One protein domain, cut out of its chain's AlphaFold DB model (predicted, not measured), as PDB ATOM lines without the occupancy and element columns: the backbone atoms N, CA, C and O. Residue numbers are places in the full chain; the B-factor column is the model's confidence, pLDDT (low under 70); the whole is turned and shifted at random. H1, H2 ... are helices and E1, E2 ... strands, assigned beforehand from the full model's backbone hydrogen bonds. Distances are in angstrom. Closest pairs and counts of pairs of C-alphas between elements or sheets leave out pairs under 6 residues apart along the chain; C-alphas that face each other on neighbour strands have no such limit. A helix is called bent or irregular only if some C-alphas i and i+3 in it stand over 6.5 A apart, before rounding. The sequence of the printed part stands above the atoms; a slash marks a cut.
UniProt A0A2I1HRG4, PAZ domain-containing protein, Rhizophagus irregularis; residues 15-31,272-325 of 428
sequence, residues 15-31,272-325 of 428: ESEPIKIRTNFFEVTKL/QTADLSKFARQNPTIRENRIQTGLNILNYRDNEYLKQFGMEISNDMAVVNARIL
ATOM      1  N   GLU A  15      12.296 -32.959  33.656       77.50
ATOM      2  CA  GLU A  15      12.456 -31.567  34.121       77.50
ATOM      3  C   GLU A  15      11.340 -30.676  33.533       77.50
ATOM      4  O   GLU A  15      10.791 -30.988  32.475       77.50
ATOM      5  N   SER A  16      10.982 -29.585  34.220       57.09
ATOM      6  CA  SER A  16       9.588 -29.112  34.295       57.09
ATOM      7  C   SER A  16       9.243 -27.761  33.636       57.09
ATOM      8  O   SER A  16       8.286 -27.125  34.066       57.09
ATOM      9  N   GLU A  17       9.960 -27.309  32.601       63.75
ATOM     10  CA  GLU A  17       9.616 -26.070  31.864       63.75
ATOM     11  C   GLU A  17       9.088 -26.366  30.443       63.75
ATOM     12  O   GLU A  17       9.880 -26.735  29.570       63.75
ATOM     13  N   PRO A  18       7.766 -26.236  30.185       76.56
ATOM     14  CA  PRO A  18       7.150 -26.682  28.937       76.56
ATOM     15  C   PRO A  18       6.856 -25.554  27.928       76.56
ATOM     16  O   PRO A  18       5.994 -24.704  28.148       76.56
ATOM     17  N   ILE A  19       7.450 -25.639  26.736       88.19
ATOM     18  CA  ILE A  19       6.860 -25.096  25.502       88.19
ATOM     19  C   ILE A  19       6.051 -26.201  24.811       88.19
ATOM     20  O   ILE A  19       6.534 -27.320  24.631       88.19
ATOM     21  N   LYS A  20       4.814 -25.907  24.399       90.75
ATOM     22  CA  LYS A  20       3.991 -26.854  23.628       90.75
ATOM     23  C   LYS A  20       4.450 -26.882  22.171       90.75
ATOM     24  O   LYS A  20       4.473 -25.840  21.519       90.75
ATOM     25  N   ILE A  21       4.758 -28.066  21.648       91.44
ATOM     26  CA  ILE A  21       5.055 -28.283  20.225       91.44
ATOM     27  C   ILE A  21       4.137 -29.362  19.648       91.44
ATOM     28  O   ILE A  21       3.764 -30.306  20.342       91.44
ATOM     29  N   ARG A  22       3.789 -29.242  18.364       91.00
ATOM     30  CA  ARG A  22       3.143 -30.321  17.602       91.00
ATOM     31  C   ARG A  22       4.207 -31.174  16.926       91.00
ATOM     32  O   ARG A  22       5.241 -30.661  16.499       91.00
ATOM     33  N   THR A  23       3.955 -32.473  16.839       89.06
ATOM     34  CA  THR A  23       4.892 -33.451  16.276       89.06
ATOM     35  C   THR A  23       4.223 -34.266  15.176       89.06
ATOM     36  O   THR A  23       3.011 -34.440  15.176       89.06
ATOM     37  N   ASN A  24       5.001 -34.823  14.244       89.75
ATOM     38  CA  ASN A  24       4.479 -35.708  13.194       89.75
ATOM     39  C   ASN A  24       4.164 -37.137  13.697       89.75
ATOM     40  O   ASN A  24       4.273 -38.097  12.929       89.75
ATOM     41  N   PHE A  25       3.839 -37.274  14.982       85.94
ATOM     42  CA  PHE A  25       3.348 -38.496  15.606       85.94
ATOM     43  C   PHE A  25       1.830 -38.390  15.737       85.94
ATOM     44  O   PHE A  25       1.302 -37.324  16.051       85.94
ATOM     45  N   PHE A  26       1.151 -39.507  15.507       86.06
ATOM     46  CA  PHE A  26      -0.301 -39.617  15.562       86.06
ATOM     47  C   PHE A  26      -0.629 -40.711  16.563       86.06
ATOM     48  O   PHE A  26      -0.072 -41.809  16.490       86.06
ATOM     49  N   GLU A  27      -1.449 -40.376  17.552       83.62
ATOM     50  CA  GLU A  27      -1.741 -41.278  18.658       83.62
ATOM     51  C   GLU A  27      -2.575 -42.466  18.175       83.62
ATOM     52  O   GLU A  27      -3.596 -42.288  17.510       83.62
ATOM     53  N   VAL A  28      -2.150 -43.681  18.523       86.19
ATOM     54  CA  VAL A  28      -2.968 -44.885  18.355       86.19
ATOM     55  C   VAL A  28      -3.926 -44.931  19.543       86.19
ATOM     56  O   VAL A  28      -3.623 -45.521  20.577       86.19
ATOM     57  N   THR A  29      -5.060 -44.242  19.407       85.12
ATOM     58  CA  THR A  29      -6.055 -44.034  20.473       85.12
ATOM     59  C   THR A  29      -6.672 -45.337  20.977       85.12
ATOM     60  O   THR A  29      -7.231 -45.377  22.072       85.12
ATOM     61  N   LYS A  30      -6.573 -46.413  20.188       85.25
ATOM     62  CA  LYS A  30      -7.068 -47.745  20.535       85.25
ATOM     63  C   LYS A  30      -6.163 -48.816  19.943       85.25
ATOM     64  O   LYS A  30      -5.913 -48.835  18.738       85.25
ATOM     65  N   LEU A  31      -5.706 -49.721  20.801       81.81
ATOM     66  CA  LEU A  31      -4.965 -50.929  20.443       81.81
ATOM     67  C   LEU A  31      -5.845 -52.173  20.690       81.81
ATOM     68  O   LEU A  31      -6.694 -52.147  21.588       81.81
ATOM     69  N   GLN A 272      19.986 -31.287 -10.398       81.31
ATOM     70  CA  GLN A 272      18.816 -32.033  -9.917       81.31
ATOM     71  C   GLN A 272      18.799 -32.184  -8.387       81.31
ATOM     72  O   GLN A 272      17.733 -32.296  -7.788       81.31
ATOM     73  N   THR A 273      19.967 -32.199  -7.739       89.44
ATOM     74  CA  THR A 273      20.096 -32.234  -6.275       89.44
ATOM     75  C   THR A 273      19.793 -30.866  -5.661       89.44
ATOM     76  O   THR A 273      19.125 -30.803  -4.629       89.44
ATOM     77  N   ALA A 274      20.211 -29.769  -6.299       88.62
ATOM     78  CA  ALA A 274      19.827 -28.412  -5.919       88.62
ATOM     79  C   ALA A 274      18.320 -28.172  -6.124       88.62
ATOM     80  O   ALA A 274      17.668 -27.649  -5.222       88.62
ATOM     81  N   ASP A 275      17.745 -28.637  -7.236       88.75
ATOM     82  CA  ASP A 275      16.308 -28.561  -7.519       88.75
ATOM     83  C   ASP A 275      15.487 -29.419  -6.551       88.75
ATOM     84  O   ASP A 275      14.518 -28.932  -5.966       88.75
ATOM     85  N   LEU A 276      15.903 -30.665  -6.284       85.62
ATOM     86  CA  LEU A 276      15.272 -31.504  -5.262       85.62
ATOM     87  C   LEU A 276      15.382 -30.863  -3.872       85.62
ATOM     88  O   LEU A 276      14.416 -30.888  -3.115       85.62
ATOM     89  N   SER A 277      16.524 -30.255  -3.537       89.06
ATOM     90  CA  SER A 277      16.714 -29.514  -2.283       89.06
ATOM     91  C   SER A 277      15.784 -28.299  -2.202       89.06
ATOM     92  O   SER A 277      15.151 -28.085  -1.172       89.06
ATOM     93  N   LYS A 278      15.622 -27.544  -3.295       89.62
ATOM     94  CA  LYS A 278      14.706 -26.398  -3.411       89.62
ATOM     95  C   LYS A 278      13.233 -26.819  -3.306       89.62
ATOM     96  O   LYS A 278      12.456 -26.124  -2.664       89.62
ATOM     97  N   PHE A 279      12.865 -27.968  -3.872       86.00
ATOM     98  CA  PHE A 279      11.517 -28.548  -3.816       86.00
ATOM     99  C   PHE A 279      11.177 -29.169  -2.447       86.00
ATOM    100  O   PHE A 279      10.054 -29.037  -1.952       86.00
ATOM    101  N   ALA A 280      12.138 -29.851  -1.818       85.06
ATOM    102  CA  ALA A 280      11.968 -30.511  -0.523       85.06
ATOM    103  C   ALA A 280      12.100 -29.547   0.672       85.06
ATOM    104  O   ALA A 280      11.523 -29.807   1.732       85.06
ATOM    105  N   ARG A 281      12.826 -28.431   0.514       89.50
ATOM    106  CA  ARG A 281      12.922 -27.349   1.504       89.50
ATOM    107  C   ARG A 281      11.588 -26.615   1.598       89.50
ATOM    108  O   ARG A 281      11.291 -25.718   0.819       89.50
ATOM    109  N   GLN A 282      10.799 -26.990   2.594       88.00
ATOM    110  CA  GLN A 282       9.485 -26.416   2.862       88.00
ATOM    111  C   GLN A 282       9.484 -25.796   4.259       88.00
ATOM    112  O   GLN A 282      10.075 -26.349   5.187       88.00
ATOM    113  N   ASN A 283       8.827 -24.643   4.404       93.69
ATOM    114  CA  ASN A 283       8.571 -24.045   5.713       93.69
ATOM    115  C   ASN A 283       7.784 -25.053   6.588       93.69
ATOM    116  O   ASN A 283       6.906 -25.730   6.038       93.69
ATOM    117  N   PRO A 284       8.062 -25.167   7.904       93.25
ATOM    118  CA  PRO A 284       7.367 -26.097   8.794       93.25
ATOM    119  C   PRO A 284       5.841 -26.089   8.653       93.25
ATOM    120  O   PRO A 284       5.271 -27.162   8.490       93.25
ATOM    121  N   THR A 285       5.190 -24.924   8.577       93.75
ATOM    122  CA  THR A 285       3.725 -24.814   8.435       93.75
ATOM    123  C   THR A 285       3.219 -25.374   7.099       93.75
ATOM    124  O   THR A 285       2.190 -26.041   7.038       93.75
ATOM    125  N   ILE A 286       3.970 -25.183   6.008       93.56
ATOM    126  CA  ILE A 286       3.632 -25.756   4.691       93.56
ATOM    127  C   ILE A 286       3.804 -27.281   4.712       93.56
ATOM    128  O   ILE A 286       3.003 -28.010   4.126       93.56
ATOM    129  N   ARG A 287       4.849 -27.775   5.387       92.56
ATOM    130  CA  ARG A 287       5.103 -29.210   5.559       92.56
ATOM    131  C   ARG A 287       4.036 -29.867   6.439       92.56
ATOM    132  O   ARG A 287       3.595 -30.963   6.116       92.56
ATOM    133  N   GLU A 288       3.623 -29.196   7.507       92.50
ATOM    134  CA  GLU A 288       2.561 -29.613   8.422       92.50
ATOM    135  C   GLU A 288       1.237 -29.800   7.674       92.50
ATOM    136  O   GLU A 288       0.707 -30.910   7.643       92.50
ATOM    137  N   ASN A 289       0.782 -28.764   6.960       92.62
ATOM    138  CA  ASN A 289      -0.439 -28.818   6.154       92.62
ATOM    139  C   ASN A 289      -0.393 -29.963   5.127       92.62
ATOM    140  O   ASN A 289      -1.368 -30.691   4.975       92.62
ATOM    141  N   ARG A 290       0.755 -30.186   4.467       90.75
ATOM    142  CA  ARG A 290       0.945 -31.306   3.524       90.75
ATOM    143  C   ARG A 290       0.859 -32.683   4.187       90.75
ATOM    144  O   ARG A 290       0.347 -33.608   3.558       90.75
ATOM    145  N   ILE A 291       1.344 -32.839   5.421       90.12
ATOM    146  CA  ILE A 291       1.179 -34.084   6.190       90.12
ATOM    147  C   ILE A 291      -0.305 -34.284   6.518       90.12
ATOM    148  O   ILE A 291      -0.827 -35.372   6.287       90.12
ATOM    149  N   GLN A 292      -1.003 -33.228   6.946       89.50
ATOM    150  CA  GLN A 292      -2.433 -33.283   7.257       89.50
ATOM    151  C   GLN A 292      -3.286 -33.661   6.031       89.50
ATOM    152  O   GLN A 292      -4.121 -34.560   6.107       89.50
ATOM    153  N   THR A 293      -3.025 -33.057   4.865       90.88
ATOM    154  CA  THR A 293      -3.664 -33.460   3.598       90.88
ATOM    155  C   THR A 293      -3.340 -34.913   3.239       90.88
ATOM    156  O   THR A 293      -4.222 -35.645   2.796       90.88
ATOM    157  N   GLY A 294      -2.101 -35.360   3.464       89.00
ATOM    158  CA  GLY A 294      -1.693 -36.748   3.237       89.00
ATOM    159  C   GLY A 294      -2.472 -37.759   4.086       89.00
ATOM    160  O   GLY A 294      -2.844 -38.812   3.579       89.00
ATOM    161  N   LEU A 295      -2.780 -37.430   5.342       87.31
ATOM    162  CA  LEU A 295      -3.575 -38.285   6.232       87.31
ATOM    163  C   LEU A 295      -5.037 -38.380   5.793       87.31
ATOM    164  O   LEU A 295      -5.606 -39.470   5.816       87.31
ATOM    165  N   ASN A 296      -5.614 -37.277   5.314       86.62
ATOM    166  CA  ASN A 296      -6.959 -37.281   4.737       86.62
ATOM    167  C   ASN A 296      -7.038 -38.171   3.479       86.62
ATOM    168  O   ASN A 296      -8.049 -38.834   3.273       86.62
ATOM    169  N   ILE A 297      -5.966 -38.242   2.676       88.44
ATOM    170  CA  ILE A 297      -5.866 -39.149   1.514       88.44
ATOM    171  C   ILE A 297      -5.682 -40.615   1.946       88.44
ATOM    172  O   ILE A 297      -6.225 -41.515   1.312       88.44
ATOM    173  N   LEU A 298      -4.925 -40.876   3.019       86.00
ATOM    174  CA  LEU A 298      -4.718 -42.229   3.563       86.00
ATOM    175  C   LEU A 298      -5.957 -42.789   4.283       86.00
ATOM    176  O   LEU A 298      -6.059 -44.007   4.430       86.00
ATOM    177  N   ASN A 299      -6.843 -41.904   4.756       87.06
ATOM    178  CA  ASN A 299      -8.059 -42.160   5.532       87.06
ATOM    179  C   ASN A 299      -7.978 -43.391   6.458       87.06
ATOM    180  O   ASN A 299      -8.708 -44.375   6.306       87.06
ATOM    181  N   TYR A 300      -7.091 -43.330   7.457       86.25
ATOM    182  CA  TYR A 300      -6.946 -44.404   8.446       86.25
ATOM    183  C   TYR A 300      -8.245 -44.709   9.206       86.25
ATOM    184  O   TYR A 300      -8.469 -45.863   9.563       86.25
ATOM    185  N   ARG A 301      -9.125 -43.713   9.394       83.94
ATOM    186  CA  ARG A 301     -10.418 -43.880  10.080       83.94
ATOM    187  C   ARG A 301     -11.357 -44.842   9.357       83.94
ATOM    188  O   ARG A 301     -12.102 -45.540  10.035       83.94
ATOM    189  N   ASP A 302     -11.294 -44.932   8.026       87.12
ATOM    190  CA  ASP A 302     -12.105 -45.872   7.237       87.12
ATOM    191  C   ASP A 302     -11.367 -47.111   6.736       87.12
ATOM    192  O   ASP A 302     -11.956 -47.955   6.059       87.12
ATOM    193  N   ASN A 303     -10.105 -47.283   7.125       89.62
ATOM    194  CA  ASN A 303      -9.332 -48.449   6.735       89.62
ATOM    195  C   ASN A 303      -9.913 -49.737   7.352       89.62
ATOM    196  O   ASN A 303      -9.832 -49.963   8.560       89.62
ATOM    197  N   GLU A 304     -10.469 -50.608   6.505       87.62
ATOM    198  CA  GLU A 304     -11.125 -51.849   6.931       87.62
ATOM    199  C   GLU A 304     -10.225 -52.769   7.765       87.62
ATOM    200  O   GLU A 304     -10.714 -53.441   8.670       87.62
ATOM    201  N   TYR A 305      -8.919 -52.804   7.480       89.12
ATOM    202  CA  TYR A 305      -7.974 -53.642   8.217       89.12
ATOM    203  C   TYR A 305      -7.745 -53.094   9.628       89.12
ATOM    204  O   TYR A 305      -7.761 -53.867  10.582       89.12
ATOM    205  N   LEU A 306      -7.618 -51.771   9.793       89.12
ATOM    206  CA  LEU A 306      -7.543 -51.156  11.124       89.12
ATOM    207  C   LEU A 306      -8.834 -51.409  11.917       89.12
ATOM    208  O   LEU A 306      -8.756 -51.879  13.052       89.12
ATOM    209  N   LYS A 307     -10.010 -51.241  11.290       88.94
ATOM    210  CA  LYS A 307     -11.312 -51.580  11.901       88.94
ATOM    211  C   LYS A 307     -11.388 -53.057  12.326       88.94
ATOM    212  O   LYS A 307     -11.793 -53.333  13.452       88.94
ATOM    213  N   GLN A 308     -10.958 -54.003  11.483       87.69
ATOM    214  CA  GLN A 308     -10.951 -55.438  11.822       87.69
ATOM    215  C   GLN A 308      -9.988 -55.794  12.965       87.69
ATOM    216  O   GLN A 308     -10.299 -56.669  13.766       87.69
ATOM    217  N   PHE A 309      -8.843 -55.119  13.070       88.06
ATOM    218  CA  PHE A 309      -7.897 -55.299  14.176       88.06
ATOM    219  C   PHE A 309      -8.244 -54.436  15.407       88.06
ATOM    220  O   PHE A 309      -7.464 -54.375  16.353       88.06
ATOM    221  N   GLY A 310      -9.399 -53.757  15.419       87.44
ATOM    222  CA  GLY A 310      -9.827 -52.893  16.526       87.44
ATOM    223  C   GLY A 310      -8.899 -51.702  16.793       87.44
ATOM    224  O   GLY A 310      -8.910 -51.168  17.902       87.44
ATOM    225  N   MET A 311      -8.083 -51.317  15.807       88.00
ATOM    226  CA  MET A 311      -7.121 -50.223  15.897       88.00
ATOM    227  C   MET A 311      -7.749 -48.906  15.454       88.00
ATOM    228  O   MET A 311      -8.327 -48.817  14.372       88.00
ATOM    229  N   GLU A 312      -7.559 -47.861  16.255       89.38
ATOM    230  CA  GLU A 312      -7.958 -46.492  15.916       89.38
ATOM    231  C   GLU A 312      -6.747 -45.569  16.059       89.38
ATOM    232  O   GLU A 312      -5.906 -45.750  16.944       89.38
ATOM    233  N   ILE A 313      -6.630 -44.611  15.139       88.56
ATOM    234  CA  ILE A 313      -5.513 -43.669  15.047       88.56
ATOM    235  C   ILE A 313      -6.102 -42.261  14.944       88.56
ATOM    236  O   ILE A 313      -7.024 -42.025  14.159       88.56
ATOM    237  N   SER A 314      -5.571 -41.326  15.728       88.56
ATOM    238  CA  SER A 314      -5.938 -39.916  15.634       88.56
ATOM    239  C   SER A 314      -5.488 -39.318  14.298       88.56
ATOM    240  O   SER A 314      -4.406 -39.626  13.797       88.56
ATOM    241  N   ASN A 315      -6.291 -38.410  13.739       88.56
ATOM    242  CA  ASN A 315      -5.862 -37.604  12.593       88.56
ATOM    243  C   ASN A 315      -5.037 -36.388  13.048       88.56
ATOM    244  O   ASN A 315      -4.448 -35.709  12.211       88.56
ATOM    245  N   ASP A 316      -5.000 -36.096  14.347       89.69
ATOM    246  CA  ASP A 316      -4.429 -34.876  14.905       89.69
ATOM    247  C   ASP A 316      -2.995 -35.104  15.396       89.69
ATOM    248  O   ASP A 316      -2.679 -36.114  16.030       89.69
ATOM    249  N   MET A 317      -2.108 -34.153  15.089       89.00
ATOM    250  CA  MET A 317      -0.695 -34.211  15.473       89.00
ATOM    251  C   MET A 317      -0.525 -34.144  16.989       89.00
ATOM    252  O   MET A 317      -0.953 -33.174  17.617       89.00
ATOM    253  N   ALA A 318       0.181 -35.121  17.558       88.50
ATOM    254  CA  ALA A 318       0.432 -35.193  18.990       88.50
ATOM    255  C   ALA A 318       1.134 -33.919  19.496       88.50
ATOM    256  O   ALA A 318       2.254 -33.585  19.078       88.50
ATOM    257  N   VAL A 319       0.450 -33.212  20.401       90.06
ATOM    258  CA  VAL A 319       0.963 -32.049  21.130       90.06
ATOM    259  C   VAL A 319       1.776 -32.557  22.314       90.06
ATOM    260  O   VAL A 319       1.233 -33.206  23.204       90.06
ATOM    261  N   VAL A 320       3.067 -32.238  22.351       88.94
ATOM    262  CA  VAL A 320       3.957 -32.616  23.455       88.94
ATOM    263  C   VAL A 320       4.556 -31.381  24.115       88.94
ATOM    264  O   VAL A 320       4.802 -30.357  23.472       88.94
ATOM    265  N   ASN A 321       4.824 -31.496  25.412       89.44
ATOM    266  CA  ASN A 321       5.626 -30.525  26.139       89.44
ATOM    267  C   ASN A 321       7.108 -30.786  25.834       89.44
ATOM    268  O   ASN A 321       7.632 -31.859  26.130       89.44
ATOM    269  N   ALA A 322       7.779 -29.804  25.241       88.38
ATOM    270  CA  ALA A 322       9.221 -29.775  25.017       88.38
ATOM    271  C   ALA A 322       9.850 -28.632  25.830       88.38
ATOM    272  O   ALA A 322       9.137 -27.869  26.475       88.38
ATOM    273  N   ARG A 323      11.178 -28.482  25.794       88.00
ATOM    274  CA  ARG A 323      11.882 -27.395  26.492       88.00
ATOM    275  C   ARG A 323      12.977 -26.777  25.634       88.00
ATOM    276  O   ARG A 323      13.641 -27.485  24.878       88.00
ATOM    277  N   ILE A 324      13.178 -25.469  25.773       86.25
ATOM    278  CA  ILE A 324      14.303 -24.755  25.165       86.25
ATOM    279  C   ILE A 324      15.416 -24.709  26.212       86.25
ATOM    280  O   ILE A 324      15.244 -24.112  27.268       86.25
ATOM    281  N   LEU A 325      16.544 -25.368  25.944       87.25
ATOM    282  CA  LEU A 325      17.687 -25.334  26.857       87.25
ATOM    283  C   LEU A 325      18.331 -23.933  26.857       87.25
ATOM    284  O   LEU A 325      18.483 -23.350  25.777       87.25
TER     285      LEU A 325
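Overview. This is residues 15 to 31 and 272 to 325 of the 428 residues of the protein "PAZ domain-containing protein" of Rhizophagus irregularis (UniProt A0A2I1HRG4). The model is a flat, loosely joined frame: the long helix H2 lies near the middle, and a ribbon of two antiparallel strands, E1 and E2, comes near it at one end and runs away from it at the other. The free-standing helix H1 sticks out beyond one end of H2, and the short helix H3 lies beyond the other end. The printed part has 71 residues with three named helices and two named strands, in the order E1, H1, H2, H3, E2; the sheet has the order E1 - E2, and the class is mixed, helices and strands. The whole is only just loose, close to extended, with a radius of gyration of the C-alphas of 16.2 A, and it spans 44 by 43 by 16 A.

Along the chain. E1 is residues 19 to 26, 19.0 A from first to last C-alpha, and begins with C-alpha 19 at (6.860, -25.096, 25.502). E1 bends by 57 degrees at residue 23. After the cut, H1 is residues 272 to 280, 11.7 A long, with C-alpha 272 at (18.816, -32.033, -9.917). H2, the longest helix, is residues 284 to 298 and measures 20.8 A. H3 is residues 304 to 308, 6.1 A long. E2 is residues 317 to 322, 14.5 A long, and ends with C-alpha 322 at (9.221, -29.775, 25.017).

Arrangement. E1 and E2 are antiparallel neighbours, with 144 degrees between their directions. N 19 and O 322 are 2.8 A apart and N 318 and O 25 are 2.9 A apart, both within hydrogen-bond range. The closest C-alphas of E1 and H2 are those of Asn 24 and Ile 291, 7.9 A apart. H2 and E2 are only just apart, their closest C-alphas being 8.4 A from each other. H1 touches no helix, and it is apart from H2, H3 and E2. H3 is apart from H2 and from E1. In H1, H2 and H3 every O i to N i+4 pair is within hydrogen-bond range.

Size, cuts and confidence. The two C-alphas farthest apart are those of Ser 16 and Gln 272, 45.3 A. Residues 272 to 281, of which 272 to 280 belong to H1, stand free; the body without them spans 44 by 30 by 10 A. Residues 32 to 271 are cut out and not printed, and C-alphas 31 and 272 are 42.9 A apart across the cut. Of the links that are printed whole, H1 to H2 and H2 to H3 are tight, H3 to E2 is short, and none is long. The mean pLDDT of the printed part is 87.3, and residues 16 to 17 are under 70.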